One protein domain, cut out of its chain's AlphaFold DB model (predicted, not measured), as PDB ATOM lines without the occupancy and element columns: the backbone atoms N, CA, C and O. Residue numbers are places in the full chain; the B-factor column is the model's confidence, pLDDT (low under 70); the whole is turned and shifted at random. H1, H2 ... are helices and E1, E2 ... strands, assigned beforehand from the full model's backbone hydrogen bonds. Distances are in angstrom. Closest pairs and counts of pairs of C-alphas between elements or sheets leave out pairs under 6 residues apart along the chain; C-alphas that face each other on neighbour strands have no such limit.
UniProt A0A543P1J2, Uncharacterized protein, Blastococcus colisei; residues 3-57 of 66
ATOM      1  N   HIS A   3      29.134  59.460  69.723       94.81
ATOM      2  CA  HIS A   3      29.929  60.657  69.941       94.81
ATOM      3  C   HIS A   3      30.047  60.910  71.446       94.81
ATOM      4  O   HIS A   3      29.062  60.772  72.172       94.81
ATOM      5  N   ARG A   4      31.232  61.310  71.909       94.94
ATOM      6  CA  ARG A   4      31.443  61.757  73.288       94.94
ATOM      7  C   ARG A   4      31.795  63.235  73.303       94.94
ATOM      8  O   ARG A   4      32.746  63.648  72.651       94.94
ATOM      9  N   SER A   5      31.027  64.011  74.053       93.75
ATOM     10  CA  SER A   5      31.315  65.393  74.406       93.75
ATOM     11  C   SER A   5      32.021  65.440  75.755       93.75
ATOM     12  O   SER A   5      31.502  64.903  76.731       93.75
ATOM     13  N   ASP A   6      33.134  66.164  75.833       93.50
ATOM     14  CA  ASP A   6      33.849  66.386  77.097       93.50
ATOM     15  C   ASP A   6      33.063  67.262  78.095       93.50
ATOM     16  O   ASP A   6      33.411  67.319  79.269       93.50
ATOM     17  N   LEU A   7      32.005  67.951  77.643       93.81
ATOM     18  CA  LEU A   7      31.176  68.816  78.491       93.81
ATOM     19  C   LEU A   7      29.970  68.099  79.098       93.81
ATOM     20  O   LEU A   7      29.499  68.496  80.160       93.81
ATOM     21  N   TYR A   8      29.436  67.092  78.405       93.06
ATOM     22  CA  TYR A   8      28.138  66.513  78.753       93.06
ATOM     23  C   TYR A   8      28.186  65.002  78.947       93.06
ATOM     24  O   TYR A   8      27.553  64.511  79.873       93.06
ATOM     25  N   GLY A   9      28.936  64.266  78.124       95.75
ATOM     26  CA  GLY A   9      28.932  62.804  78.109       95.75
ATOM     27  C   GLY A   9      28.688  62.250  76.707       95.75
ATOM     28  O   GLY A   9      29.243  62.748  75.725       95.75
ATOM     29  N   TRP A  10      27.877  61.206  76.587       96.88
ATOM     30  CA  TRP A  10      27.724  60.420  75.364       96.88
ATOM     31  C   TRP A  10      26.407  60.694  74.648       96.88
ATOM     32  O   TRP A  10      25.358  60.846  75.265       96.88
ATOM     33  N   ALA A  11      26.463  60.679  73.322       96.50
ATOM     34  CA  ALA A  11      25.303  60.632  72.449       96.50
ATOM     35  C   ALA A  11      25.511  59.528  71.414       96.50
ATOM     36  O   ALA A  11      26.600  59.375  70.852       96.50
ATOM     37  N   GLY A  12      24.474  58.757  71.136       96.31
ATOM     38  CA  GLY A  12      24.536  57.683  70.166       96.31
ATOM     39  C   GLY A  12      23.199  57.444  69.503       96.31
ATOM     40  O   GLY A  12      22.142  57.717  70.062       96.31
ATOM     41  N   TRP A  13      23.260  56.909  68.292       96.00
ATOM     42  CA  TRP A  13      22.080  56.410  67.609       96.00
ATOM     43  C   TRP A  13      22.353  55.080  66.939       96.00
ATOM     44  O   TRP A  13      23.458  54.808  66.439       96.00
ATOM     45  N   ILE A  14      21.310  54.267  66.917       95.00
ATOM     46  CA  ILE A  14      21.276  52.978  66.250       95.00
ATOM     47  C   ILE A  14      20.126  53.035  65.254       95.00
ATOM     48  O   ILE A  14      18.990  53.310  65.629       95.00
ATOM     49  N   HIS A  15      20.437  52.767  63.989       94.19
ATOM     50  CA  HIS A  15      19.425  52.490  62.983       94.19
ATOM     51  C   HIS A  15      19.221  50.980  62.904       94.19
ATOM     52  O   HIS A  15      20.178  50.218  62.754       94.19
ATOM     53  N   TRP A  16      17.966  50.570  62.991       93.00
ATOM     54  CA  TRP A  16      17.489  49.261  62.571       93.00
ATOM     55  C   TRP A  16      16.785  49.413  61.216       93.00
ATOM     56  O   TRP A  16      16.552  50.527  60.759       93.00
ATOM     57  N   GLU A  17      16.439  48.302  60.565       93.31
ATOM     58  CA  GLU A  17      15.951  48.303  59.175       93.31
ATOM     59  C   GLU A  17      14.793  49.282  58.917       93.31
ATOM     60  O   GLU A  17      14.795  50.001  57.922       93.31
ATOM     61  N   THR A  18      13.830  49.355  59.837       93.62
ATOM     62  CA  THR A  18      12.677  50.270  59.761       93.62
ATOM     63  C   THR A  18      12.502  51.098  61.034       93.62
ATOM     64  O   THR A  18      11.482  51.741  61.239       93.62
ATOM     65  N   SER A  19      13.490  51.084  61.922       95.19
ATOM     66  CA  SER A  19      13.347  51.547  63.299       95.19
ATOM     67  C   SER A  19      14.654  52.127  63.828       95.19
ATOM     68  O   SER A  19      15.657  52.175  63.118       95.19
ATOM     69  N   GLY A  20      14.683  52.568  65.080       95.56
ATOM     70  CA  GLY A  20      15.931  53.013  65.678       95.56
ATOM     71  C   GLY A  20      15.805  53.397  67.136       95.56
ATOM     72  O   GLY A  20      14.724  53.364  67.725       95.56
ATOM     73  N   ALA A  21      16.945  53.775  67.698       96.38
ATOM     74  CA  ALA A  21      17.022  54.331  69.032       96.38
ATOM     75  C   ALA A  21      18.024  55.483  69.085       96.38
ATOM     76  O   ALA A  21      19.087  55.423  68.453       96.38
ATOM     77  N   HIS A  22      17.692  56.501  69.873       97.12
ATOM     78  CA  HIS A  22      18.609  57.558  70.287       97.12
ATOM     79  C   HIS A  22      18.925  57.378  71.761       97.12
ATOM     80  O   HIS A  22      18.022  57.183  72.567       97.12
ATOM     81  N   PHE A  23      20.206  57.430  72.102       96.38
ATOM     82  CA  PHE A  23      20.685  57.266  73.463       96.38
ATOM     83  C   PHE A  23      21.558  58.453  73.838       96.38
ATOM     84  O   PHE A  23      22.479  58.815  73.099       96.38
ATOM     85  N   TYR A  24      21.301  59.018  75.006       96.31
ATOM     86  CA  TYR A  24      22.099  60.086  75.579       96.31
ATOM     87  C   TYR A  24      22.445  59.727  77.019       96.31
ATOM     88  O   TYR A  24      21.564  59.351  77.785       96.31
ATOM     89  N   ALA A  25      23.717  59.841  77.379       96.12
ATOM     90  CA  ALA A  25      24.195  59.645  78.741       96.12
ATOM     91  C   ALA A  25      24.933  60.901  79.185       96.12
ATOM     92  O   ALA A  25      25.968  61.250  78.612       96.12
ATOM     93  N   TRP A  26      24.415  61.570  80.206       96.38
ATOM     94  CA  TRP A  26      25.072  62.701  80.832       96.38
ATOM     95  C   TRP A  26      25.905  62.242  82.013       96.38
ATOM     96  O   TRP A  26      25.417  61.571  82.918       96.38
ATOM     97  N   GLU A  27      27.160  62.670  82.021       95.06
ATOM     98  CA  GLU A  27      28.069  62.517  83.155       95.06
ATOM     99  C   GLU A  27      28.073  63.797  84.014       95.06
ATOM    100  O   GLU A  27      28.340  63.739  85.214       95.06
ATOM    101  N   GLN A  28      27.737  64.956  83.422       92.31
ATOM    102  CA  GLN A  28      27.685  66.266  84.082       92.31
ATOM    103  C   GLN A  28      26.549  67.151  83.521       92.31
ATOM    104  O   GLN A  28      26.200  67.033  82.345       92.31
ATOM    105  N   PRO A  29      25.961  68.065  84.326       91.38
ATOM    106  CA  PRO A  29      26.183  68.264  85.767       91.38
ATOM    107  C   PRO A  29      25.459  67.227  86.642       91.38
ATOM    108  O   PRO A  29      25.637  67.205  87.857       91.38
ATOM    109  N   ARG A  30      24.621  66.383  86.040       92.06
ATOM    110  CA  ARG A  30      23.878  65.323  86.714       92.06
ATOM    111  C   ARG A  30      24.107  64.027  85.957       92.06
ATOM    112  O   ARG A  30      23.989  64.022  84.738       92.06
ATOM    113  N   LEU A  31      24.364  62.952  86.696       94.31
ATOM    114  CA  LEU A  31      24.383  61.608  86.139       94.31
ATOM    115  C   LEU A  31      22.949  61.199  85.793       94.31
ATOM    116  O   LEU A  31      22.119  61.039  86.695       94.31
ATOM    117  N   PHE A  32      22.650  61.101  84.503       95.31
ATOM    118  CA  PHE A  32      21.387  60.564  84.005       95.31
ATOM    119  C   PHE A  32      21.539  60.094  82.563       95.31
ATOM    120  O   PHE A  32      22.366  60.612  81.815       95.31
ATOM    121  N   ASP A  33      20.700  59.155  82.159       95.50
ATOM    122  CA  ASP A  33      20.553  58.737  80.776       95.50
ATOM    123  C   ASP A  33      19.117  58.950  80.287       95.50
ATOM    124  O   ASP A  33      18.169  59.090  81.066       95.50
ATOM    125  N   SER A  34      18.974  59.042  78.970       96.81
ATOM    126  CA  SER A  34      17.683  59.048  78.297       96.81
ATOM    127  C   SER A  34      17.777  58.255  77.006       96.81
ATOM    128  O   SER A  34      18.738  58.418  76.243       96.81
ATOM    129  N   VAL A  35      16.747  57.461  76.735       97.06
ATOM    130  CA  VAL A  35      16.622  56.685  75.509       97.06
ATOM    131  C   VAL A  35      15.262  56.926  74.864       97.06
ATOM    132  O   VAL A  35      14.227  56.800  75.514       97.06
ATOM    133  N   ASP A  36      15.280  57.231  73.570       96.69
ATOM    134  CA  ASP A  36      14.095  57.211  72.720       96.69
ATOM    135  C   ASP A  36      14.146  55.945  71.870       96.69
ATOM    136  O   ASP A  36      15.125  55.712  71.158       96.69
ATOM    137  N   ILE A  37      13.095  55.129  71.934       95.88
ATOM    138  CA  ILE A  37      12.983  53.885  71.169       95.88
ATOM    139  C   ILE A  37      11.801  54.021  70.218       95.88
ATOM    140  O   ILE A  37      10.661  54.188  70.645       95.88
ATOM    141  N   TYR A  38      12.072  53.914  68.921       93.69
ATOM    142  CA  TYR A  38      11.048  53.878  67.887       93.69
ATOM    143  C   TYR A  38      11.143  52.551  67.150       93.69
ATOM    144  O   TYR A  38      12.173  52.254  66.543       93.69
ATOM    145  N   THR A  39      10.073  51.757  67.175       93.62
ATOM    146  CA  THR A  39      10.011  50.467  66.486       93.62
ATOM    147  C   THR A  39       8.848  50.416  65.502       93.62
ATOM    148  O   THR A  39       7.751  50.885  65.781       93.62
ATOM    149  N   CYS A  40       9.062  49.777  64.348       93.19
ATOM    150  CA  CYS A  40       7.969  49.401  63.444       93.19
ATOM    151  C   CYS A  40       7.360  48.032  63.782       93.19
ATOM    152  O   CYS A  40       6.315  47.668  63.247       93.19
ATOM    153  N   LYS A  41       8.002  47.260  64.667       91.69
ATOM    154  CA  LYS A  41       7.490  45.988  65.187       91.69
ATOM    155  C   LYS A  41       6.914  46.200  66.583       91.69
ATOM    156  O   LYS A  41       7.553  46.856  67.404       91.69
ATOM    157  N   ALA A  42       5.754  45.602  66.850       93.06
ATOM    158  CA  ALA A  42       5.157  45.601  68.179       93.06
ATOM    159  C   ALA A  42       6.132  45.032  69.222       93.06
ATOM    160  O   ALA A  42       6.785  44.010  68.986       93.06
ATOM    161  N   PHE A  43       6.208  45.700  70.365       93.31
ATOM    162  CA  PHE A  43       6.992  45.300  71.525       93.31
ATOM    163  C   PHE A  43       6.272  45.755  72.794       93.31
ATOM    164  O   PHE A  43       5.382  46.602  72.732       93.31
ATOM    165  N   ASP A  44       6.654  45.175  73.925       96.62
ATOM    166  CA  ASP A  44       6.166  45.601  75.228       96.62
ATOM    167  C   ASP A  44       7.068  46.733  75.763       96.62
ATOM    168  O   ASP A  44       8.255  46.487  76.019       96.62
ATOM    169  N   PRO A  45       6.553  47.970  75.904       96.19
ATOM    170  CA  PRO A  45       7.341  49.083  76.417       96.19
ATOM    171  C   PRO A  45       7.773  48.876  77.872       96.19
ATOM    172  O   PRO A  45       8.868  49.309  78.230       96.19
ATOM    173  N   ASP A  46       6.987  48.173  78.691       97.38
ATOM    174  CA  ASP A  46       7.317  47.955  80.103       97.38
ATOM    175  C   ASP A  46       8.507  47.001  80.245       97.38
ATOM    176  O   ASP A  46       9.374  47.205  81.095       97.38
ATOM    177  N   VAL A  47       8.627  46.014  79.348       97.88
ATOM    178  CA  VAL A  47       9.807  45.133  79.278       97.88
ATOM    179  C   VAL A  47      11.064  45.924  78.910       97.88
ATOM    180  O   VAL A  47      12.123  45.702  79.497       97.88
ATOM    181  N   ALA A  48      10.964  46.860  77.963       96.50
ATOM    182  CA  ALA A  48      12.096  47.702  77.576       96.50
ATOM    183  C   ALA A  48      12.528  48.645  78.712       96.50
ATOM    184  O   ALA A  48      13.729  48.793  78.965       96.50
ATOM    185  N   VAL A  49      11.563  49.244  79.421       97.44
ATOM    186  CA  VAL A  49      11.821  50.097  80.590       97.44
ATOM    187  C   VAL A  49      12.477  49.292  81.709       97.44
ATOM    188  O   VAL A  49      13.518  49.713  82.210       97.44
ATOM    189  N   ALA A  50      11.924  48.127  82.061       98.00
ATOM    190  CA  ALA A  50      12.461  47.272  83.118       98.00
ATOM    191  C   ALA A  50      13.896  46.822  82.811       98.00
ATOM    192  O   ALA A  50      14.786  47.003  83.638       98.00
ATOM    193  N   PHE A  51      14.150  46.330  81.594       97.75
ATOM    194  CA  PHE A  51      15.495  45.923  81.183       97.75
ATOM    195  C   PHE A  51      16.502  47.074  81.284       97.75
ATOM    196  O   PHE A  51      17.599  46.895  81.810       97.75
ATOM    197  N   THR A  52      16.140  48.254  80.779       96.62
ATOM    198  CA  THR A  52      17.044  49.412  80.763       96.62
ATOM    199  C   THR A  52      17.327  49.904  82.182       96.62
ATOM    200  O   THR A  52      18.478  50.179  82.521       96.62
ATOM    201  N   ALA A  53      16.295  49.952  83.029       96.69
ATOM    202  CA  ALA A  53      16.427  50.330  84.428       96.69
ATOM    203  C   ALA A  53      17.338  49.375  85.204       96.69
ATOM    204  O   ALA A  53      18.229  49.839  85.917       96.69
ATOM    205  N   ASP A  54      17.161  48.064  85.031       98.00
ATOM    206  CA  ASP A  54      17.985  47.051  85.691       98.00
ATOM    207  C   ASP A  54      19.434  47.087  85.189       98.00
ATOM    208  O   ASP A  54      20.370  47.025  85.987       98.00
ATOM    209  N   PHE A  55      19.636  47.242  83.876       96.94
ATOM    210  CA  PHE A  55      20.966  47.275  83.265       96.94
ATOM    211  C   PHE A  55      21.819  48.447  83.771       96.94
ATOM    212  O   PHE A  55      23.006  48.269  84.048       96.94
ATOM    213  N   PHE A  56      21.222  49.635  83.912       95.00
ATOM    214  CA  PHE A  56      21.914  50.833  84.399       95.00
ATOM    215  C   PHE A  56      21.770  51.067  85.909       95.00
ATOM    216  O   PHE A  56      22.321  52.040  86.423       95.00
ATOM    217  N   ALA A  57      21.058  50.189  86.626       95.81
ATOM    218  CA  ALA A  57      20.702  50.366  88.035       95.81
ATOM    219  C   ALA A  57      20.056  51.745  88.311       95.81
ATOM    220  O   ALA A  57      20.429  52.462  89.246       95.81
TER     221      ALA A  57
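This is residues 3 to 57 of the 66 residues of an uncharacterized protein of Blastococcus colisei (UniProt A0A543P1J2). A slab-like sheet E1-E2-E3-E4, a meander with each strand the antiparallel neighbour of the one before, has helix H1 beside its E4 edge. The printed part has 55 residues with four named strands, then one named helix, class mixed. It is loose, with a radius of gyration of the C-alphas of 12.7 A, spanning 36 by 24 by 12 A.

E1, residues 3 to 5, E2, 9 to 15, E3, 20 to 26, and E4, 32 to 38, form successive hairpins. N 3 and O 11 are 2.8 A apart, N 12 and O 23 2.8 A, and N 24 and O 34 2.9 A, within hydrogen-bond range. H1, residues 45 to 56, only grazes the sheet, near E4, with every O i to N i+4 pair within range.

E2 is 20.6 A long, H1 16.7 A, between first and last C-alphas. C-alpha 3 lies at (29.929, 60.657, 69.941), C-alpha 56 at (21.914, 50.833, 84.399).

The printed part has no cut; no printed residue has pLDDT under 70.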